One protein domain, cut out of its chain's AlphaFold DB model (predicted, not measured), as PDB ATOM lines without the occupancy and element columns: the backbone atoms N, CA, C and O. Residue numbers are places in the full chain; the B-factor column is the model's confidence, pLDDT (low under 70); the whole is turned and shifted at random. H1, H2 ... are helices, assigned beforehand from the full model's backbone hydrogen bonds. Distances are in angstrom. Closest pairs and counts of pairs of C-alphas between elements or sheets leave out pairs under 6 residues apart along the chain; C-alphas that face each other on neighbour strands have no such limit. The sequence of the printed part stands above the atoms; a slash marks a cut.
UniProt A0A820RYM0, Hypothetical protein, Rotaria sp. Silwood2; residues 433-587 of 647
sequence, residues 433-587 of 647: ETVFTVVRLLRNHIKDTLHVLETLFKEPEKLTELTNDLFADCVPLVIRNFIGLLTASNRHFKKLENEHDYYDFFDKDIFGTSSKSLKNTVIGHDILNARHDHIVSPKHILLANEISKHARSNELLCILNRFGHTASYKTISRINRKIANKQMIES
ATOM      1  N   GLU A 433     -15.076  -3.353   8.676       65.50
ATOM      2  CA  GLU A 433     -16.151  -3.342   7.669       65.50
ATOM      3  C   GLU A 433     -15.774  -4.111   6.400       65.50
ATOM      4  O   GLU A 433     -16.581  -4.873   5.860       65.50
ATOM      5  N   THR A 434     -14.522  -3.984   5.954       68.88
ATOM      6  CA  THR A 434     -14.027  -4.732   4.794       68.88
ATOM      7  C   THR A 434     -13.991  -6.232   5.085       68.88
ATOM      8  O   THR A 434     -14.455  -7.034   4.273       68.88
ATOM      9  N   VAL A 435     -13.528  -6.632   6.274       65.75
ATOM     10  CA  VAL A 435     -13.563  -8.034   6.718       65.75
ATOM     11  C   VAL A 435     -15.004  -8.543   6.809       65.75
ATOM     12  O   VAL A 435     -15.289  -9.631   6.313       65.75
ATOM     13  N   PHE A 436     -15.934  -7.764   7.368       67.19
ATOM     14  CA  PHE A 436     -17.351  -8.133   7.429       67.19
ATOM     15  C   PHE A 436     -17.965  -8.295   6.038       67.19
ATOM     16  O   PHE A 436     -18.688  -9.266   5.805       67.19
ATOM     17  N   THR A 437     -17.623  -7.413   5.100       72.88
ATOM     18  CA  THR A 437     -18.068  -7.487   3.703       72.88
ATOM     19  C   THR A 437     -17.557  -8.763   3.039       72.88
ATOM     20  O   THR A 437     -18.342  -9.507   2.454       72.88
ATOM     21  N   VAL A 438     -16.269  -9.089   3.199       70.88
ATOM     22  CA  VAL A 438     -15.676 -10.334   2.679       70.88
ATOM     23  C   VAL A 438     -16.336 -11.564   3.304       70.88
ATOM     24  O   VAL A 438     -16.741 -12.477   2.586       70.88
ATOM     25  N   VAL A 439     -16.523 -11.584   4.627       69.56
ATOM     26  CA  VAL A 439     -17.207 -12.679   5.337       69.56
ATOM     27  C   VAL A 439     -18.649 -12.838   4.851       69.56
ATOM     28  O   VAL A 439     -19.142 -13.957   4.709       69.56
ATOM     29  N   ARG A 440     -19.345 -11.736   4.570       71.94
ATOM     30  CA  ARG A 440     -20.718 -11.745   4.064       71.94
ATOM     31  C   ARG A 440     -20.793 -12.246   2.620       71.94
ATOM     32  O   ARG A 440     -21.651 -13.077   2.328       71.94
ATOM     33  N   LEU A 441     -19.885 -11.811   1.746       75.38
ATOM     34  CA  LEU A 441     -19.760 -12.330   0.379       75.38
ATOM     35  C   LEU A 441     -19.457 -13.832   0.386       75.38
ATOM     36  O   LEU A 441     -20.121 -14.589  -0.320       75.38
ATOM     37  N   LEU A 442     -18.546 -14.277   1.257       75.12
ATOM     38  CA  LEU A 442     -18.272 -15.697   1.483       75.12
ATOM     39  C   LEU A 442     -19.539 -16.443   1.915       75.12
ATOM     40  O   LEU A 442     -19.869 -17.467   1.330       75.12
ATOM     41  N   ARG A 443     -20.303 -15.918   2.882       74.50
ATOM     42  CA  ARG A 443     -21.567 -16.532   3.337       74.50
ATOM     43  C   ARG A 443     -22.626 -16.633   2.239       74.50
ATOM     44  O   ARG A 443     -23.370 -17.616   2.227       74.50
ATOM     45  N   ASN A 444     -22.730 -15.635   1.364       75.81
ATOM     46  CA  ASN A 444     -23.669 -15.659   0.242       75.81
ATOM     47  C   ASN A 444     -23.245 -16.697  -0.798       75.81
ATOM     48  O   ASN A 444     -24.051 -17.556  -1.141       75.81
ATOM     49  N   HIS A 445     -21.968 -16.720  -1.186       77.56
ATOM     50  CA  HIS A 445     -21.456 -17.743  -2.097       77.56
ATOM     51  C   HIS A 445     -21.592 -19.159  -1.535       77.56
ATOM     52  O   HIS A 445     -22.034 -20.052  -2.252       77.56
ATOM     53  N   ILE A 446     -21.298 -19.358  -0.244       73.81
ATOM     54  CA  ILE A 446     -21.549 -20.627   0.452       73.81
ATOM     55  C   ILE A 446     -23.018 -21.032   0.283       73.81
ATOM     56  O   ILE A 446     -23.293 -22.178  -0.047       73.81
ATOM     57  N   LYS A 447     -23.967 -20.104   0.459       75.62
ATOM     58  CA  LYS A 447     -25.404 -20.387   0.307       75.62
ATOM     59  C   LYS A 447     -25.752 -20.881  -1.100       75.62
ATOM     60  O   LYS A 447     -26.472 -21.867  -1.227       75.62
ATOM     61  N   ASP A 448     -25.236 -20.213  -2.125       75.12
ATOM     62  CA  ASP A 448     -25.521 -20.559  -3.521       75.12
ATOM     63  C   ASP A 448     -24.921 -21.922  -3.883       75.12
ATOM     64  O   ASP A 448     -25.567 -22.753  -4.518       75.12
ATOM     65  N   THR A 449     -23.710 -22.213  -3.403       72.50
ATOM     66  CA  THR A 449     -23.067 -23.520  -3.600       72.50
ATOM     67  C   THR A 449     -23.770 -24.633  -2.839       72.50
ATOM     68  O   THR A 449     -23.926 -25.730  -3.371       72.50
ATOM     69  N   LEU A 450     -24.239 -24.374  -1.618       73.12
ATOM     70  CA  LEU A 450     -25.001 -25.360  -0.856       73.12
ATOM     71  C   LEU A 450     -26.259 -25.797  -1.613       73.12
ATOM     72  O   LEU A 450     -26.591 -26.973  -1.571       73.12
ATOM     73  N   HIS A 451     -26.900 -24.910  -2.380       75.75
ATOM     74  CA  HIS A 451     -28.030 -25.288  -3.230       75.75
ATOM     75  C   HIS A 451     -27.639 -26.272  -4.352       75.75
ATOM     76  O   HIS A 451     -28.366 -27.231  -4.639       75.75
ATOM     77  N   VAL A 452     -26.466 -26.076  -4.961       73.50
ATOM     78  CA  VAL A 452     -25.907 -27.000  -5.963       73.50
ATOM     79  C   VAL A 452     -25.582 -28.347  -5.320       73.50
ATOM     80  O   VAL A 452     -25.978 -29.393  -5.836       73.50
ATOM     81  N   LEU A 453     -24.935 -28.326  -4.152       70.94
ATOM     82  CA  LEU A 453     -24.627 -29.527  -3.382       70.94
ATOM     83  C   LEU A 453     -25.902 -30.272  -2.984       70.94
ATOM     84  O   LEU A 453     -25.992 -31.469  -3.216       70.94
ATOM     85  N   GLU A 454     -26.920 -29.593  -2.457       76.44
ATOM     86  CA  GLU A 454     -28.223 -30.195  -2.146       76.44
ATOM     87  C   GLU A 454     -28.848 -30.883  -3.361       76.44
ATOM     88  O   GLU A 454     -29.463 -31.940  -3.226       76.44
ATOM     89  N   THR A 455     -28.684 -30.302  -4.549       76.31
ATOM     90  CA  THR A 455     -29.172 -30.889  -5.800       76.31
ATOM     91  C   THR A 455     -28.394 -32.157  -6.153       76.31
ATOM     92  O   THR A 455     -29.013 -33.176  -6.448       76.31
ATOM     93  N   LEU A 456     -27.065 -32.151  -6.008       70.44
ATOM     94  CA  LEU A 456     -26.231 -33.352  -6.145       70.44
ATOM     95  C   LEU A 456     -26.593 -34.426  -5.102       70.44
ATOM     96  O   LEU A 456     -26.674 -35.607  -5.425       70.44
ATOM     97  N   PHE A 457     -26.896 -34.033  -3.861       69.56
ATOM     98  CA  PHE A 457     -27.259 -34.950  -2.773       69.56
ATOM     99  C   PHE A 457     -28.647 -35.575  -2.906       69.56
ATOM    100  O   PHE A 457     -28.905 -36.629  -2.310       69.56
ATOM    101  N   LYS A 458     -29.547 -34.964  -3.682       77.88
ATOM    102  CA  LYS A 458     -30.836 -35.578  -4.038       77.88
ATOM    103  C   LYS A 458     -30.655 -36.796  -4.941       77.88
ATOM    104  O   LYS A 458     -31.496 -37.693  -4.896       77.88
ATOM    105  N   GLU A 459     -29.541 -36.871  -5.663       78.56
ATOM    106  CA  GLU A 459     -29.178 -37.971  -6.554       78.56
ATOM    107  C   GLU A 459     -27.980 -38.747  -5.979       78.56
ATOM    108  O   GLU A 459     -26.848 -38.593  -6.434       78.56
ATOM    109  N   PRO A 460     -28.195 -39.622  -4.975       61.81
ATOM    110  CA  PRO A 460     -27.125 -40.365  -4.300       61.81
ATOM    111  C   PRO A 460     -26.306 -41.274  -5.224       61.81
ATOM    112  O   PRO A 460     -25.286 -41.804  -4.800       61.81
ATOM    113  N   GLU A 461     -26.750 -41.466  -6.463       68.62
ATOM    114  CA  GLU A 461     -26.023 -42.189  -7.502       68.62
ATOM    115  C   GLU A 461     -24.844 -41.387  -8.056       68.62
ATOM    116  O   GLU A 461     -23.810 -41.964  -8.345       68.62
ATOM    117  N   LYS A 462     -24.921 -40.053  -8.106       70.06
ATOM    118  CA  LYS A 462     -23.782 -39.213  -8.520       70.06
ATOM    119  C   LYS A 462     -22.659 -39.183  -7.483       70.06
ATOM    120  O   LYS A 462     -21.531 -38.812  -7.776       70.06
ATOM    121  N   LEU A 463     -22.957 -39.609  -6.257       64.38
ATOM    122  CA  LEU A 463     -21.989 -39.695  -5.165       64.38
ATOM    123  C   LEU A 463     -21.070 -40.913  -5.245       64.38
ATOM    124  O   LEU A 463     -20.041 -40.916  -4.574       64.38
ATOM    125  N   THR A 464     -21.408 -41.935  -6.037       61.78
ATOM    126  CA  THR A 464     -20.487 -43.058  -6.286       61.78
ATOM    127  C   THR A 464     -19.373 -42.696  -7.250       61.78
ATOM    128  O   THR A 464     -18.304 -43.290  -7.188       61.78
ATOM    129  N   GLU A 465     -19.608 -41.700  -8.099       66.81
ATOM    130  CA  GLU A 465     -18.652 -41.176  -9.077       66.81
ATOM    131  C   GLU A 465     -17.832 -40.014  -8.512       66.81
ATOM    132  O   GLU A 465     -17.262 -39.231  -9.265       66.81
ATOM    133  N   LEU A 466     -17.791 -39.859  -7.184       67.62
ATOM    134  CA  LEU A 466     -17.106 -38.737  -6.564       67.62
ATOM    135  C   LEU A 466     -15.585 -38.914  -6.686       67.62
ATOM    136  O   LEU A 466     -14.922 -39.437  -5.791       67.62
ATOM    137  N   THR A 467     -15.053 -38.503  -7.834       73.94
ATOM    138  CA  THR A 467     -13.624 -38.415  -8.119       73.94
ATOM    139  C   THR A 467     -12.984 -37.337  -7.246       73.94
ATOM    140  O   THR A 467     -13.662 -36.476  -6.676       73.94
ATOM    141  N   ASN A 468     -11.654 -37.366  -7.137       68.50
ATOM    142  CA  ASN A 468     -10.911 -36.302  -6.456       68.50
ATOM    143  C   ASN A 468     -11.203 -34.920  -7.067       68.50
ATOM    144  O   ASN A 468     -11.254 -33.935  -6.332       68.50
ATOM    145  N   ASP A 469     -11.462 -34.870  -8.374       72.25
ATOM    146  CA  ASP A 469     -11.813 -33.642  -9.087       72.25
ATOM    147  C   ASP A 469     -13.189 -33.142  -8.643       72.25
ATOM    148  O   ASP A 469     -13.312 -32.013  -8.175       72.25
ATOM    149  N   LEU A 470     -14.197 -34.022  -8.605       72.31
ATOM    150  CA  LEU A 470     -15.530 -33.660  -8.115       72.31
ATOM    151  C   LEU A 470     -15.495 -33.220  -6.640       72.31
ATOM    152  O   LEU A 470     -16.227 -32.320  -6.228       72.31
ATOM    153  N   PHE A 471     -14.620 -33.824  -5.831       74.25
ATOM    154  CA  PHE A 471     -14.395 -33.424  -4.442       74.25
ATOM    155  C   PHE A 471     -13.804 -32.009  -4.319       74.25
ATOM    156  O   PHE A 471     -14.210 -31.261  -3.421       74.25
ATOM    157  N   ALA A 472     -12.873 -31.642  -5.203       75.75
ATOM    158  CA  ALA A 472     -12.272 -30.310  -5.269       75.75
ATOM    159  C   ALA A 472     -13.243 -29.260  -5.830       75.75
ATOM    160  O   ALA A 472     -13.321 -28.150  -5.297       75.75
ATOM    161  N   ASP A 473     -14.038 -29.631  -6.830       77.88
ATOM    162  CA  ASP A 473     -15.021 -28.764  -7.489       77.88
ATOM    163  C   ASP A 473     -16.206 -28.417  -6.582       77.88
ATOM    164  O   ASP A 473     -16.838 -27.372  -6.726       77.88
ATOM    165  N   CYS A 474     -16.475 -29.255  -5.578       76.31
ATOM    166  CA  CYS A 474     -17.464 -28.960  -4.545       76.31
ATOM    167  C   CYS A 474     -17.066 -27.786  -3.633       76.31
ATOM    168  O   CYS A 474     -17.920 -27.289  -2.894       76.31
ATOM    169  N   VAL A 475     -15.799 -27.351  -3.643       80.31
ATOM    170  CA  VAL A 475     -15.356 -26.150  -2.927       80.31
ATOM    171  C   VAL A 475     -15.372 -24.963  -3.895       80.31
ATOM    172  O   VAL A 475     -14.576 -24.931  -4.832       80.31
ATOM    173  N   PRO A 476     -16.219 -23.944  -3.663       81.50
ATOM    174  CA  PRO A 476     -16.306 -22.771  -4.523       81.50
ATOM    175  C   PRO A 476     -14.959 -22.105  -4.711       81.50
ATOM    176  O   PRO A 476     -14.221 -21.930  -3.738       81.50
ATOM    177  N   LEU A 477     -14.701 -21.620  -5.925       78.19
ATOM    178  CA  LEU A 477     -13.485 -20.878  -6.250       78.19
ATOM    179  C   LEU A 477     -13.223 -19.734  -5.259       78.19
ATOM    180  O   LEU A 477     -12.094 -19.511  -4.848       78.19
ATOM    181  N   VAL A 478     -14.270 -19.056  -4.787       77.56
ATOM    182  CA  VAL A 478     -14.152 -17.969  -3.800       77.56
ATOM    183  C   VAL A 478     -13.608 -18.476  -2.455       77.56
ATOM    184  O   VAL A 478     -12.763 -17.824  -1.845       77.56
ATOM    185  N   ILE A 479     -14.048 -19.654  -1.999       80.38
ATOM    186  CA  ILE A 479     -13.540 -20.281  -0.771       80.38
ATOM    187  C   ILE A 479     -12.130 -20.821  -0.997       80.38
ATOM    188  O   ILE A 479     -11.280 -20.672  -0.121       80.38
ATOM    189  N   ARG A 480     -11.859 -21.390  -2.178       80.00
ATOM    190  CA  ARG A 480     -10.515 -21.825  -2.574       80.00
ATOM    191  C   ARG A 480      -9.543 -20.652  -2.523       80.00
ATOM    192  O   ARG A 480      -8.560 -20.712  -1.794       80.00
ATOM    193  N   ASN A 481      -9.880 -19.540  -3.167       79.88
ATOM    194  CA  ASN A 481      -9.093 -18.311  -3.151       79.88
ATOM    195  C   ASN A 481      -8.899 -17.781  -1.728       79.88
ATOM    196  O   ASN A 481      -7.795 -17.389  -1.367       79.88
ATOM    197  N   PHE A 482      -9.938 -17.812  -0.889       82.38
ATOM    198  CA  PHE A 482      -9.834 -17.382   0.504       82.38
ATOM    199  C   PHE A 482      -8.876 -18.257   1.326       82.38
ATOM    200  O   PHE A 482      -7.974 -17.744   1.984       82.38
ATOM    201  N   ILE A 483      -9.021 -19.580   1.272       82.69
ATOM    202  CA  ILE A 483      -8.117 -20.515   1.962       82.69
ATOM    203  C   ILE A 483      -6.707 -20.381   1.421       82.69
ATOM    204  O   ILE A 483      -5.735 -20.407   2.172       82.69
ATOM    205  N   GLY A 484      -6.598 -20.224   0.113       81.25
ATOM    206  CA  GLY A 484      -5.350 -19.981  -0.551       81.25
ATOM    207  C   GLY A 484      -4.663 -18.728  -0.015       81.25
ATOM    208  O   GLY A 484      -3.498 -18.805   0.354       81.25
ATOM    209  N   LEU A 485      -5.376 -17.611   0.122       80.81
ATOM    210  CA  LEU A 485      -4.844 -16.392   0.735       80.81
ATOM    211  C   LEU A 485      -4.366 -16.624   2.172       80.81
ATOM    212  O   LEU A 485      -3.317 -16.113   2.554       80.81
ATOM    213  N   LEU A 486      -5.104 -17.413   2.957       79.88
ATOM    214  CA  LEU A 486      -4.744 -17.728   4.343       79.88
ATOM    215  C   LEU A 486      -3.538 -18.669   4.463       79.88
ATOM    216  O   LEU A 486      -2.813 -18.624   5.456       79.88
ATOM    217  N   THR A 487      -3.350 -19.561   3.493       80.88
ATOM    218  CA  THR A 487      -2.342 -20.633   3.550       80.88
ATOM    219  C   THR A 487      -1.113 -20.353   2.688       80.88
ATOM    220  O   THR A 487      -0.074 -21.000   2.864       80.88
ATOM    221  N   ALA A 488      -1.187 -19.383   1.778       80.38
ATOM    222  CA  ALA A 488      -0.080 -18.982   0.935       80.38
ATOM    223  C   ALA A 488       1.033 -18.338   1.771       80.38
ATOM    224  O   ALA A 488       0.844 -17.368   2.497       80.38
ATOM    225  N   SER A 489       2.246 -18.874   1.638       81.88
ATOM    226  CA  SER A 489       3.440 -18.233   2.183       81.88
ATOM    227  C   SER A 489       3.764 -16.914   1.465       81.88
ATOM    228  O   SER A 489       3.513 -16.771   0.270       81.88
ATOM    229  N   ASN A 490       4.466 -16.003   2.146       78.19
ATOM    230  CA  ASN A 490       5.002 -14.774   1.540       78.19
ATOM    231  C   ASN A 490       5.869 -15.030   0.294       78.19
ATOM    232  O   ASN A 490       5.971 -14.165  -0.571       78.19
ATOM    233  N   ARG A 491       6.500 -16.209   0.180       78.31
ATOM    234  CA  ARG A 491       7.278 -16.581  -1.013       78.31
ATOM    235  C   ARG A 491       6.391 -16.811  -2.232       78.31
ATOM    236  O   ARG A 491       6.845 -16.555  -3.338       78.31
ATOM    237  N   HIS A 492       5.160 -17.273  -2.037       80.56
ATOM    238  CA  HIS A 492       4.215 -17.464  -3.128       80.56
ATOM    239  C   HIS A 492       3.721 -16.126  -3.671       80.56
ATOM    240  O   HIS A 492       3.763 -15.912  -4.874       80.56
ATOM    241  N   PHE A 493       3.384 -15.181  -2.790       79.75
ATOM    242  CA  PHE A 493       2.962 -13.843  -3.210       79.75
ATOM    243  C   PHE A 493       4.037 -13.079  -3.986       79.75
ATOM    244  O   PHE A 493       3.709 -12.279  -4.850       79.75
ATOM    245  N   LYS A 494       5.323 -13.338  -3.714       81.06
ATOM    246  CA  LYS A 494       6.435 -12.742  -4.469       81.06
ATOM    247  C   LYS A 494       6.560 -13.256  -5.905       81.06
ATOM    248  O   LYS A 494       7.227 -12.603  -6.693       81.06
ATOM    249  N   LYS A 495       5.976 -14.416  -6.220       78.94
ATOM    250  CA  LYS A 495       5.976 -14.996  -7.572       78.94
ATOM    251  C   LYS A 495       4.800 -14.521  -8.426       78.94
ATOM    252  O   LYS A 495       4.745 -14.861  -9.597       78.94
ATOM    253  N   LEU A 496       3.854 -13.792  -7.836       81.06
ATOM    254  CA  LEU A 496       2.699 -13.255  -8.542       81.06
ATOM    255  C   LEU A 496       3.105 -11.924  -9.177       81.06
ATOM    256  O   LEU A 496       3.092 -10.891  -8.506       81.06
ATOM    257  N   GLU A 497       3.513 -11.963 -10.442       81.88
ATOM    258  CA  GLU A 497       3.818 -10.754 -11.215       81.88
ATOM    259  C   GLU A 497       2.546 -10.190 -11.858       81.88
ATOM    260  O   GLU A 497       2.360  -8.973 -11.884       81.88
ATOM    261  N   ASN A 498       1.625 -11.066 -12.279       81.56
ATOM    262  CA  ASN A 498       0.367 -10.704 -12.926       81.56
ATOM    263  C   ASN A 498      -0.868 -11.254 -12.196       81.56
ATOM    264  O   ASN A 498      -0.824 -12.255 -11.484       81.56
ATOM    265  N   GLU A 499      -2.023 -10.621 -12.427       71.12
ATOM    266  CA  GLU A 499      -3.314 -11.072 -11.884       71.12
ATOM    267  C   GLU A 499      -3.721 -12.457 -12.420       71.12
ATOM    268  O   GLU A 499      -4.373 -13.220 -11.716       71.12
ATOM    269  N   HIS A 500      -3.286 -12.831 -13.628       73.06
ATOM    270  CA  HIS A 500      -3.518 -14.176 -14.164       73.06
ATOM    271  C   HIS A 500      -2.729 -15.265 -13.427       73.06
ATOM    272  O   HIS A 500      -3.266 -16.353 -13.217       73.06
ATOM    273  N   ASP A 501      -1.522 -14.954 -12.943       76.31
ATOM    274  CA  ASP A 501      -0.705 -15.894 -12.163       76.31
ATOM    275  C   ASP A 501      -1.394 -16.258 -10.843       76.31
ATOM    276  O   ASP A 501      -1.147 -17.319 -10.281       76.31
ATOM    277  N   TYR A 502      -2.292 -15.390 -10.360       76.25
ATOM    278  CA  TYR A 502      -3.061 -15.603  -9.140       76.25
ATOM    279  C   TYR A 502      -3.956 -16.840  -9.254       76.25
ATOM    280  O   TYR A 502      -3.895 -17.718  -8.397       76.25
ATOM    281  N   TYR A 503      -4.764 -16.938 -10.312       75.06
ATOM    282  CA  TYR A 503      -5.709 -18.047 -10.483       75.06
ATOM    283  C   TYR A 503      -4.985 -19.369 -10.744       75.06
ATOM    284  O   TYR A 503      -5.276 -20.370 -10.088       75.06
ATOM    285  N   ASP A 504      -3.971 -19.341 -11.609       77.69
ATOM    286  CA  ASP A 504      -3.140 -20.507 -11.907       77.69
ATOM    287  C   ASP A 504      -2.403 -21.018 -10.664       77.69
ATOM    288  O   ASP A 504      -2.331 -22.226 -10.433       77.69
ATOM    289  N   PHE A 505      -1.908 -20.108  -9.822       78.94
ATOM    290  CA  PHE A 505      -1.262 -20.448  -8.562       78.94
ATOM    291  C   PHE A 505      -2.223 -21.151  -7.592       78.94
ATOM    292  O   PHE A 505      -1.869 -22.178  -7.004       78.94
ATOM    293  N   PHE A 506      -3.453 -20.655  -7.423       74.38
ATOM    294  CA  PHE A 506      -4.400 -21.318  -6.525       74.38
ATOM    295  C   PHE A 506      -4.823 -22.682  -7.052       74.38
ATOM    296  O   PHE A 506      -4.816 -23.644  -6.282       74.38
ATOM    297  N   ASP A 507      -5.113 -22.800  -8.343       72.38
ATOM    298  CA  ASP A 507      -5.591 -24.057  -8.910       72.38
ATOM    299  C   ASP A 507      -4.500 -25.122  -9.025       72.38
ATOM    300  O   ASP A 507      -4.776 -26.288  -8.748       72.38
ATOM    301  N   LYS A 508      -3.255 -24.752  -9.346       77.25
ATOM    302  CA  LYS A 508      -2.162 -25.720  -9.543       77.25
ATOM    303  C   LYS A 508      -1.337 -25.959  -8.282       77.25
ATOM    304  O   LYS A 508      -1.098 -27.112  -7.923       77.25
ATOM    305  N   ASP A 509      -0.941 -24.909  -7.565       70.62
ATOM    306  CA  ASP A 509       0.000 -25.052  -6.443       70.62
ATOM    307  C   ASP A 509      -0.705 -25.309  -5.108       70.62
ATOM    308  O   ASP A 509      -0.195 -26.049  -4.259       70.62
ATOM    309  N   ILE A 510      -1.881 -24.708  -4.904       73.38
ATOM    310  CA  ILE A 510      -2.609 -24.791  -3.629       73.38
ATOM    311  C   ILE A 510      -3.713 -25.835  -3.659       73.38
ATOM    312  O   ILE A 510      -3.897 -26.489  -2.634       73.38
ATOM    313  N   PHE A 511      -4.402 -26.011  -4.789       71.12
ATOM    314  CA  PHE A 511      -5.494 -26.973  -4.978       71.12
ATOM    315  C   PHE A 511      -5.216 -28.040  -6.054       71.12
ATOM    316  O   PHE A 511      -6.098 -28.847  -6.339       71.12
ATOM    317  N   GLY A 512      -3.989 -28.129  -6.585       72.44
ATOM    318  CA  GLY A 512      -3.614 -29.167  -7.556       72.44
ATOM    319  C   GLY A 512      -3.559 -30.580  -6.962       72.44
ATOM    320  O   GLY A 512      -4.057 -30.847  -5.881       72.44
ATOM    321  N   THR A 513      -2.903 -31.538  -7.605       68.25
ATOM    322  CA  THR A 513      -2.914 -32.950  -7.151       68.25
ATOM    323  C   THR A 513      -2.021 -33.251  -5.935       68.25
ATOM    324  O   THR A 513      -1.868 -34.404  -5.531       68.25
ATOM    325  N   SER A 514      -1.413 -32.234  -5.316       74.12
ATOM    326  CA  SER A 514      -0.501 -32.423  -4.184       74.12
ATOM    327  C   SER A 514      -1.234 -32.736  -2.869       74.12
ATOM    328  O   SER A 514      -2.373 -32.335  -2.642       74.12
ATOM    329  N   SER A 515      -0.559 -33.380  -1.913       69.00
ATOM    330  CA  SER A 515      -1.122 -33.644  -0.573       69.00
ATOM    331  C   SER A 515      -1.536 -32.374   0.194       69.00
ATOM    332  O   SER A 515      -2.402 -32.429   1.069       69.00
ATOM    333  N   LYS A 516      -0.951 -31.214  -0.142       70.06
ATOM    334  CA  LYS A 516      -1.339 -29.907   0.414       70.06
ATOM    335  C   LYS A 516      -2.706 -29.450  -0.096       70.06
ATOM    336  O   LYS A 516      -3.460 -28.872   0.684       70.06
ATOM    337  N   SER A 517      -3.044 -29.772  -1.341       77.75
ATOM    338  CA  SER A 517      -4.364 -29.496  -1.905       77.75
ATOM    339  C   SER A 517      -5.463 -30.223  -1.176       77.75
ATOM    340  O   SER A 517      -6.421 -29.589  -0.747       77.75
ATOM    341  N   LEU A 518      -5.283 -31.517  -0.903       76.81
ATOM    342  CA  LEU A 518      -6.291 -32.274  -0.172       76.81
ATOM    343  C   LEU A 518      -6.602 -31.624   1.186       76.81
ATOM    344  O   LEU A 518      -7.766 -31.512   1.563       76.81
ATOM    345  N   LYS A 519      -5.580 -31.128   1.895       81.88
ATOM    346  CA  LYS A 519      -5.764 -30.396   3.156       81.88
ATOM    347  C   LYS A 519      -6.587 -29.118   2.961       81.88
ATOM    348  O   LYS A 519      -7.507 -28.873   3.737       81.88
ATOM    349  N   ASN A 520      -6.273 -28.316   1.949       80.81
ATOM    350  CA  ASN A 520      -6.978 -27.064   1.677       80.81
ATOM    351  C   ASN A 520      -8.420 -27.310   1.224       80.81
ATOM    352  O   ASN A 520      -9.333 -26.633   1.691       80.81
ATOM    353  N   THR A 521      -8.651 -28.332   0.404       80.75
ATOM    354  CA  THR A 521      -9.987 -28.779   0.005       80.75
ATOM    355  C   THR A 521     -10.788 -29.234   1.221       80.75
ATOM    356  O   THR A 521     -11.927 -28.814   1.403       80.75
ATOM    357  N   VAL A 522     -10.184 -30.010   2.124       82.81
ATOM    358  CA  VAL A 522     -10.809 -30.434   3.387       82.81
ATOM    359  C   VAL A 522     -11.210 -29.238   4.258       82.81
ATOM    360  O   VAL A 522     -12.321 -29.239   4.787       82.81
ATOM    361  N   ILE A 523     -10.354 -28.216   4.365       84.25
ATOM    362  CA  ILE A 523     -10.680 -26.959   5.061       84.25
ATOM    363  C   ILE A 523     -11.838 -26.241   4.353       84.25
ATOM    364  O   ILE A 523     -12.732 -25.727   5.016       84.25
ATOM    365  N   GLY A 524     -11.870 -26.245   3.019       82.88
ATOM    366  CA  GLY A 524     -12.966 -25.685   2.220       82.88
ATOM    367  C   GLY A 524     -14.305 -26.325   2.525       82.88
ATOM    368  O   GLY A 524     -15.280 -25.621   2.784       82.88
ATOM    369  N   HIS A 525     -14.332 -27.655   2.587       83.25
ATOM    370  CA  HIS A 525     -15.506 -28.397   3.033       83.25
ATOM    371  C   HIS A 525     -15.888 -28.042   4.475       83.25
ATOM    372  O   HIS A 525     -17.065 -27.829   4.738       83.25
ATOM    373  N   ASP A 526     -14.934 -27.908   5.399       82.81
ATOM    374  CA  ASP A 526     -15.244 -27.494   6.777       82.81
ATOM    375  C   ASP A 526     -15.846 -26.088   6.855       82.81
ATOM    376  O   ASP A 526     -16.807 -25.878   7.589       82.81
ATOM    377  N   ILE A 527     -15.342 -25.136   6.068       82.19
ATOM    378  CA  ILE A 527     -15.886 -23.771   6.010       82.19
ATOM    379  C   ILE A 527     -17.306 -23.772   5.433       82.19
ATOM    380  O   ILE A 527     -18.178 -23.084   5.966       82.19
ATOM    381  N   LEU A 528     -17.561 -24.562   4.386       78.00
ATOM    382  CA  LEU A 528     -18.908 -24.744   3.828       78.00
ATOM    383  C   LEU A 528     -19.883 -25.298   4.876       78.00
ATOM    384  O   LEU A 528     -21.028 -24.856   4.957       78.00
ATOM    385  N   ASN A 529     -19.405 -26.230   5.700       74.56
ATOM    386  CA  ASN A 529     -20.195 -26.938   6.705       74.56
ATOM    387  C   ASN A 529     -20.266 -26.238   8.065       74.56
ATOM    388  O   ASN A 529     -21.042 -26.652   8.921       74.56
ATOM    389  N   ALA A 530     -19.482 -25.180   8.285       72.25
ATOM    390  CA  ALA A 530     -19.522 -24.402   9.521       72.25
ATOM    391  C   ALA A 530     -20.891 -23.732   9.739       72.25
ATOM    392  O   ALA A 530     -21.226 -23.346  10.859       72.25
ATOM    393  N   ARG A 531     -21.718 -23.620   8.689       66.31
ATOM    394  CA  ARG A 531     -23.149 -23.371   8.859       66.31
ATOM    395  C   ARG A 531     -23.804 -24.605   9.465       66.31
ATOM    396  O   ARG A 531     -23.829 -25.663   8.849       66.31
ATOM    397  N   HIS A 532     -24.399 -24.433  10.642       55.44
ATOM    398  CA  HIS A 532     -25.146 -25.447  11.398       55.44
ATOM    399  C   HIS A 532     -26.386 -26.027  10.682       55.44
ATOM    400  O   HIS A 532     -27.252 -26.619  11.320       55.44
ATOM    401  N   ASP A 533     -26.474 -25.918   9.361       59.81
ATOM    402  CA  ASP A 533     -27.609 -26.349   8.553       59.81
ATOM    403  C   ASP A 533     -27.606 -27.881   8.333       59.81
ATOM    404  O   ASP A 533     -28.432 -28.411   7.597       59.81
ATOM    405  N   HIS A 534     -26.697 -28.621   8.990       67.25
ATOM    406  CA  HIS A 534     -26.547 -30.083   8.910       67.25
ATOM    407  C   HIS A 534     -26.446 -30.626   7.473       67.25
ATOM    408  O   HIS A 534     -26.815 -31.775   7.204       67.25
ATOM    409  N   ILE A 535     -25.934 -29.822   6.538       74.94
ATOM    410  CA  ILE A 535     -25.761 -30.252   5.153       74.94
ATOM    411  C   ILE A 535     -24.559 -31.191   5.090       74.94
ATOM    412  O   ILE A 535     -23.431 -30.855   5.446       74.94
ATOM    413  N   VAL A 536     -24.817 -32.421   4.657       80.56
ATOM    414  CA  VAL A 536     -23.801 -33.466   4.576       80.56
ATOM    415  C   VAL A 536     -22.983 -33.256   3.302       80.56
ATOM    416  O   VAL A 536     -23.358 -33.767   2.261       80.56
ATOM    417  N   SER A 537     -21.874 -32.516   3.366       82.56
ATOM    418  CA  SER A 537     -20.922 -32.415   2.242       82.56
ATOM    419  C   SER A 537     -20.239 -33.748   1.862       82.56
ATOM    420  O   SER A 537     -20.230 -34.695   2.658       82.56
ATOM    421  N   PRO A 538     -19.589 -33.831   0.681       82.31
ATOM    422  CA  PRO A 538     -18.900 -35.044   0.244       82.31
ATOM    423  C   PRO A 538     -17.800 -35.496   1.206       82.31
ATOM    424  O   PRO A 538     -17.653 -36.693   1.445       82.31
ATOM    425  N   LYS A 539     -17.093 -34.549   1.845       87.94
ATOM    426  CA  LYS A 539     -16.099 -34.843   2.891       87.94
ATOM    427  C   LYS A 539     -16.701 -35.705   3.992       87.94
ATOM    428  O   LYS A 539     -16.104 -36.703   4.382       87.94
ATOM    429  N   HIS A 540     -17.884 -35.331   4.474       88.81
ATOM    430  CA  HIS A 540     -18.554 -36.059   5.541       88.81
ATOM    431  C   HIS A 540     -18.848 -37.500   5.151       88.81
ATOM    432  O   HIS A 540     -18.757 -38.381   6.002       88.81
ATOM    433  N   ILE A 541     -19.219 -37.736   3.891       89.06
ATOM    434  CA  ILE A 541     -19.555 -39.069   3.395       89.06
ATOM    435  C   ILE A 541     -18.297 -39.893   3.190       89.06
ATOM    436  O   ILE A 541     -18.233 -41.007   3.699       89.06
ATOM    437  N   LEU A 542     -17.298 -39.341   2.501       87.12
ATOM    438  CA  LEU A 542     -16.037 -40.025   2.234       87.12
ATOM    439  C   LEU A 542     -15.328 -40.394   3.534       87.12
ATOM    440  O   LEU A 542     -15.029 -41.562   3.751       87.12
ATOM    441  N   LEU A 543     -15.148 -39.433   4.444       89.00
ATOM    442  CA  LEU A 543     -14.496 -39.692   5.724       89.00
ATOM    443  C   LEU A 543     -15.270 -40.731   6.539       89.00
ATOM    444  O   LEU A 543     -14.673 -41.634   7.122       89.00
ATOM    445  N   ALA A 544     -16.601 -40.641   6.557       90.12
ATOM    446  CA  ALA A 544     -17.419 -41.603   7.275       90.12
ATOM    447  C   ALA A 544     -17.350 -43.012   6.663       90.12
ATOM    448  O   ALA A 544     -17.290 -44.001   7.394       90.12
ATOM    449  N   ASN A 545     -17.334 -43.110   5.334       87.75
ATOM    450  CA  ASN A 545     -17.198 -44.371   4.618       87.75
ATOM    451  C   ASN A 545     -15.822 -44.999   4.872       87.75
ATOM    452  O   ASN A 545     -15.739 -46.178   5.203       87.75
ATOM    453  N   GLU A 546     -14.752 -44.207   4.812       87.69
ATOM    454  CA  GLU A 546     -13.388 -44.677   5.060       87.69
ATOM    455  C   GLU A 546     -13.188 -45.159   6.497       87.69
ATOM    456  O   GLU A 546     -12.622 -46.232   6.713       87.69
ATOM    457  N   ILE A 547     -13.732 -44.445   7.485       87.38
ATOM    458  CA  ILE A 547     -13.724 -44.886   8.887       87.38
ATOM    459  C   ILE A 547     -14.543 -46.166   9.059       87.38
ATOM    460  O   ILE A 547     -14.097 -47.090   9.742       87.38
ATOM    461  N   SER A 548     -15.716 -46.252   8.424       86.50
ATOM    462  CA  SER A 548     -16.548 -47.456   8.470       86.50
ATOM    463  C   SER A 548     -15.828 -48.669   7.876       86.50
ATOM    464  O   SER A 548     -15.948 -49.757   8.431       86.50
ATOM    465  N   LYS A 549     -15.078 -48.496   6.781       81.75
ATOM    466  CA  LYS A 549     -14.323 -49.572   6.121       81.75
ATOM    467  C   LYS A 549     -13.091 -49.998   6.920       81.75
ATOM    468  O   LYS A 549     -12.900 -51.190   7.149       81.75
ATOM    469  N   HIS A 550     -12.271 -49.033   7.340       82.12
ATOM    470  CA  HIS A 550     -10.945 -49.292   7.907       82.12
ATOM    471  C   HIS A 550     -10.963 -49.490   9.420       82.12
ATOM    472  O   HIS A 550     -10.344 -50.419   9.930       82.12
ATOM    473  N   ALA A 551     -11.657 -48.616  10.152       83.75
ATOM    474  CA  ALA A 551     -11.691 -48.671  11.611       83.75
ATOM    475  C   ALA A 551     -12.839 -49.539  12.138       83.75
ATOM    476  O   ALA A 551     -12.774 -49.984  13.282       83.75
ATOM    477  N   ARG A 552     -13.903 -49.731  11.339       79.81
ATOM    478  CA  ARG A 552     -15.131 -50.463  11.714       79.81
ATOM    479  C   ARG A 552     -15.708 -50.022  13.072       79.81
ATOM    480  O   ARG A 552     -16.359 -50.792  13.768       79.81
ATOM    481  N   SER A 553     -15.461 -48.767  13.461       83.81
ATOM    482  CA  SER A 553     -15.835 -48.223  14.769       83.81
ATOM    483  C   SER A 553     -17.031 -47.284  14.641       83.81
ATOM    484  O   SER A 553     -16.905 -46.122  14.242       83.81
ATOM    485  N   ASN A 554     -18.205 -47.786  15.025       85.00
ATOM    486  CA  ASN A 554     -19.435 -46.993  15.072       85.00
ATOM    487  C   ASN A 554     -19.348 -45.858  16.100       85.00
ATOM    488  O   ASN A 554     -19.914 -44.789  15.879       85.00
ATOM    489  N   GLU A 555     -18.621 -46.069  17.200       85.56
ATOM    490  CA  GLU A 555     -18.400 -45.059  18.239       85.56
ATOM    491  C   GLU A 555     -17.592 -43.880  17.703       85.56
ATOM    492  O   GLU A 555     -18.033 -42.737  17.825       85.56
ATOM    493  N   LEU A 556     -16.464 -44.146  17.031       86.25
ATOM    494  CA  LEU A 556     -15.647 -43.104  16.407       86.25
ATOM    495  C   LEU A 556     -16.459 -42.309  15.382       86.25
ATOM    496  O   LEU A 556     -16.404 -41.078  15.356       86.25
ATOM    497  N   LEU A 557     -17.262 -43.004  14.574       90.00
ATOM    498  CA  LEU A 557     -18.135 -42.363  13.602       90.00
ATOM    499  C   LEU A 557     -19.185 -41.465  14.269       90.00
ATOM    500  O   LEU A 557     -19.428 -40.358  13.797       90.00
ATOM    501  N   CYS A 558     -19.788 -41.922  15.369       87.44
ATOM    502  CA  CYS A 558     -20.755 -41.142  16.140       87.44
ATOM    503  C   CYS A 558     -20.110 -39.914  16.788       87.44
ATOM    504  O   CYS A 558     -20.709 -38.840  16.776       87.44
ATOM    505  N   ILE A 559     -18.897 -40.048  17.330       89.06
ATOM    506  CA  ILE A 559     -18.141 -38.937  17.920       89.06
ATOM    507  C   ILE A 559     -17.844 -37.883  16.849       89.06
ATOM    508  O   ILE A 559     -18.182 -36.716  17.025       89.06
ATOM    509  N   LEU A 560     -17.288 -38.285  15.706       88.56
ATOM    510  CA  LEU A 560     -16.981 -37.357  14.615       88.56
ATOM    511  C   LEU A 560     -18.236 -36.737  13.997       88.56
ATOM    512  O   LEU A 560     -18.211 -35.574  13.599       88.56
ATOM    513  N   ASN A 561     -19.349 -37.469  13.968       89.06
ATOM    514  CA  ASN A 561     -20.618 -36.935  13.492       89.06
ATOM    515  C   ASN A 561     -21.165 -35.872  14.455       89.06
ATOM    516  O   ASN A 561     -21.653 -34.844  13.996       89.06
ATOM    517  N   ARG A 562     -21.023 -36.069  15.773       85.50
ATOM    518  CA  ARG A 562     -21.372 -35.058  16.789       85.50
ATOM    519  C   ARG A 562     -20.539 -33.786  16.662       85.50
ATOM    520  O   ARG A 562     -21.070 -32.707  16.891       85.50
ATOM    521  N   PHE A 563     -19.275 -33.906  16.259       83.62
ATOM    522  CA  PHE A 563     -18.415 -32.759  15.959       83.62
ATOM    523  C   PHE A 563     -18.660 -32.142  14.574       83.62
ATOM    524  O   PHE A 563     -17.993 -31.177  14.218       83.62
ATOM    525  N   GLY A 564     -19.596 -32.675  13.781       83.31
ATOM    526  CA  GLY A 564     -19.870 -32.167  12.436       83.31
ATOM    527  C   GLY A 564     -18.744 -32.442  11.438       83.31
ATOM    528  O   GLY A 564     -18.590 -31.705  10.477       83.31
ATOM    529  N   HIS A 565     -17.932 -33.479  11.660       84.94
ATOM    530  CA  HIS A 565     -16.840 -33.858  10.756       84.94
ATOM    531  C   HIS A 565     -17.198 -35.010   9.818       84.94
ATOM    532  O   HIS A 565     -16.600 -35.148   8.750       84.94
ATOM    533  N   THR A 566     -18.174 -35.842  10.188       90.31
ATOM    534  CA  THR A 566     -18.601 -37.008   9.400       90.31
ATOM    535  C   THR A 566     -20.113 -37.103   9.259       90.31
ATOM    536  O   THR A 566     -20.879 -36.546  10.046       90.31
ATOM    537  N   ALA A 567     -20.563 -37.856   8.254       89.94
ATOM    538  CA  ALA A 567     -21.954 -38.259   8.130       89.94
ATOM    539  C   ALA A 567     -22.294 -39.325   9.183       89.94
ATOM    540  O   ALA A 567     -21.429 -40.079   9.633       89.94
ATOM    541  N   SER A 568     -23.571 -39.417   9.558       90.50
ATOM    542  CA  SER A 568     -24.013 -40.431  10.519       90.50
ATOM    543  C   SER A 568     -23.851 -41.850   9.958       90.50
ATOM    544  O   SER A 568     -24.004 -42.070   8.752       90.50
ATOM    545  N   TYR A 569     -23.653 -42.838  10.840       89.19
ATOM    546  CA  TYR A 569     -23.604 -44.258  10.456       89.19
ATOM    547  C   TYR A 569     -24.828 -44.678   9.638       89.19
ATOM    548  O   TYR A 569     -24.714 -45.337   8.608       89.19
ATOM    549  N   LYS A 570     -26.017 -44.238  10.062       88.81
ATOM    550  CA  LYS A 570     -27.280 -44.535   9.379       88.81
ATOM    551  C   LYS A 570     -27.299 -43.973   7.957       88.81
ATOM    552  O   LYS A 570     -27.803 -44.633   7.048       88.81
ATOM    553  N   THR A 571     -26.748 -42.775   7.760       88.69
ATOM    554  CA  THR A 571     -26.620 -42.157   6.435       88.69
ATOM    555  C   THR A 571     -25.708 -42.991   5.542       88.69
ATOM    556  O   THR A 571     -26.116 -43.328   4.432       88.69
ATOM    557  N   ILE A 572     -24.531 -43.385   6.037       90.25
ATOM    558  CA  ILE A 572     -23.568 -44.204   5.286       90.25
ATOM    559  C   ILE A 572     -24.114 -45.591   4.977       90.25
ATOM    560  O   ILE A 572     -24.080 -46.010   3.828       90.25
ATOM    561  N   SER A 573     -24.713 -46.270   5.953       86.19
ATOM    562  CA  SER A 573     -25.345 -47.576   5.746       86.19
ATOM    563  C   SER A 573     -26.431 -47.516   4.664       86.19
ATOM    564  O   SER A 573     -26.523 -48.402   3.816       86.19
ATOM    565  N   ARG A 574     -27.227 -46.436   4.633       86.75
ATOM    566  CA  ARG A 574     -28.232 -46.216   3.586       86.75
ATOM    567  C   ARG A 574     -27.598 -45.985   2.213       86.75
ATOM    568  O   ARG A 574     -28.123 -46.510   1.237       86.75
ATOM    569  N   ILE A 575     -26.519 -45.202   2.136       84.88
ATOM    570  CA  ILE A 575     -25.780 -44.966   0.887       84.88
ATOM    571  C   ILE A 575     -25.194 -46.289   0.389       84.88
ATOM    572  O   ILE A 575     -25.549 -46.719  -0.700       84.88
ATOM    573  N   ASN A 576     -24.429 -47.000   1.217       84.06
ATOM    574  CA  ASN A 576     -23.802 -48.272   0.852       84.06
ATOM    575  C   ASN A 576     -24.831 -49.319   0.402       84.06
ATOM    576  O   ASN A 576     -24.601 -50.017  -0.578       84.06
ATOM    577  N   ARG A 577     -26.008 -49.378   1.042       84.88
ATOM    578  CA  ARG A 577     -27.104 -50.252   0.595       84.88
ATOM    579  C   ARG A 577     -27.635 -49.876  -0.788       84.88
ATOM    580  O   ARG A 577     -27.933 -50.764  -1.574       84.88
ATOM    581  N   LYS A 578     -27.772 -48.582  -1.092       83.12
ATOM    582  CA  LYS A 578     -28.190 -48.133  -2.430       83.12
ATOM    583  C   LYS A 578     -27.158 -48.507  -3.491       83.12
ATOM    584  O   LYS A 578     -27.551 -48.991  -4.543       83.12
ATOM    585  N   ILE A 579     -25.871 -48.327  -3.187       81.19
ATOM    586  CA  ILE A 579     -24.762 -48.702  -4.075       81.19
ATOM    587  C   ILE A 579     -24.796 -50.205  -4.347       81.19
ATOM    588  O   ILE A 579     -24.819 -50.614  -5.501       81.19
ATOM    589  N   ALA A 580     -24.886 -51.013  -3.289       80.31
ATOM    590  CA  ALA A 580     -24.966 -52.463  -3.408       80.31
ATOM    591  C   ALA A 580     -26.181 -52.898  -4.236       80.31
ATOM    592  O   ALA A 580     -26.041 -53.713  -5.136       80.31
ATOM    593  N   ASN A 581     -27.360 -52.313  -4.000       81.31
ATOM    594  CA  ASN A 581     -28.558 -52.632  -4.778       81.31
ATOM    595  C   ASN A 581     -28.402 -52.285  -6.266       81.31
ATOM    596  O   ASN A 581     -28.876 -53.039  -7.107       81.31
ATOM    597  N   LYS A 582     -27.749 -51.162  -6.595       79.06
ATOM    598  CA  LYS A 582     -27.477 -50.775  -7.986       79.06
ATOM    599  C   LYS A 582     -26.516 -51.758  -8.649       79.06
ATOM    600  O   LYS A 582     -26.829 -52.293  -9.704       79.06
ATOM    601  N   GLN A 583     -25.419 -52.077  -7.966       79.12
ATOM    602  CA  GLN A 583     -24.467 -53.079  -8.435       79.12
ATOM    603  C   GLN A 583     -25.124 -54.446  -8.614       79.12
ATOM    604  O   GLN A 583     -24.845 -55.096  -9.604       79.12
ATOM    605  N   MET A 584     -26.041 -54.854  -7.731       76.75
ATOM    606  CA  MET A 584     -26.794 -56.105  -7.883       76.75
ATOM    607  C   MET A 584     -27.708 -56.123  -9.114       76.75
ATOM    608  O   MET A 584     -27.954 -57.196  -9.654       76.75
ATOM    609  N   ILE A 585     -28.243 -54.971  -9.530       78.94
ATOM    610  CA  ILE A 585     -29.083 -54.859 -10.734       78.94
ATOM    611  C   ILE A 585     -28.216 -54.884 -11.998       78.94
ATOM    612  O   ILE A 585     -28.607 -55.478 -12.999       78.94
ATOM    613  N   GLU A 586     -27.051 -54.236 -11.957       75.50
ATOM    614  CA  GLU A 586     -26.146 -54.098 -13.103       75.50
ATOM    615  C   GLU A 586     -25.231 -55.315 -13.296       75.50
ATOM    616  O   GLU A 586     -24.855 -55.637 -14.421       75.50
ATOM    617  N   SER A 587     -24.872 -56.012 -12.216       72.19
ATOM    618  CA  SER A 587     -24.037 -57.204 -12.286       72.19
ATOM    619  C   SER A 587     -24.863 -58.382 -12.782       72.19
ATOM    620  O   SER A 587     -25.779 -58.839 -12.092       72.19
TER     621      SER A 587
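This is residues 433 to 587 of the 647 residues of the protein "Hypothetical protein" of Rotaria sp. Silwood2 (UniProt A0A820RYM0). Picture an elongated body of two helical lobes set end to end: H3, H5 and H6, crossed at wide angles, make one, and the hairpin of H7 and H8 with H9 across H7 makes the other. The longest helix, H1, runs past one side of the first lobe, crossing H3 and coming close to H6; short H2 sits near H6 and H7, and short H4 lies at the outer end, near H5. The printed part has 155 residues with nine named helices, H1 to H9 in order, and no named strand; the class is all helix. It is compact, with a radius of gyration of the C-alphas of 17.4 A, and spans 54 by 34 by 28 A.

Start at H1, residues 433 to 458; with residues 442 to 445 alone it only just touches H3, residues 477 to 487, with 3 pairs of C-alphas within 8 A, the closest being Leu 442 and Ile 479 at 7.0 A. H3 touches H6, residues 515 to 529, at a steep tilt of 62 degrees, opposite ways; the closest C-alphas, Ile 479 and Gly 524, are 6.2 A apart. H5, residues 499 to 510, touches H3 with residues 506 to 510 alone, about perpendicular at 76 degrees, its closest C-alphas being Phe 506 and Gly 484 at 6.2 A. H5 and H6 touch only at the corner, where the C-alphas of Ile 510 and Ser 517 are closest at 5.3 A. H4, residues 490 to 493, is near H5. H2, residues 468 to 473, is close to but not clearly touching H6, with the C-alphas of Ala 472 and Thr 521 closest at 5.9 A. Residues 522 to 525 of H6 only just touch H7, residues 538 to 550, with 3 pairs of C-alphas within 8 A, the closest being His 525 and Lys 539 at 6.5 A. H7 and H8, residues 554 to 562, form a helical hairpin at a shallow tilt of 19 degrees; the closest C-alphas are Ala 544 and Leu 557 at 6.4 A. H9, residues 569 to 586, touches H7 with residues 569 to 572 alone, about perpendicular at 84 degrees, the closest C-alphas being Ile 572 and Asn 545 at 6.4 A. In H1, H2, H3, H7, H8 and H9 every O i to N i+4 pair is within hydrogen-bond range, in H5 7 of 8 and in H6 10 of 11; H4 is too short for such a pair.

Find C-alpha 433 at (-16.151, -3.342, 7.669); from there H1 runs 37.3 A to C-alpha 458. H6 measures 21.5 A and H7 18.0 A. H9 runs 25.7 A to C-alpha 586 at (-26.146, -54.098, -13.103).

The farthest C-alphas, Glu 433 and Ser 587, are 58.0 A apart. The printed part has no cut, and no link is long. Mean pLDDT of the printed part is 78.3, with 19 residues under 70, among them residues 463 to 466 and 531 to 534.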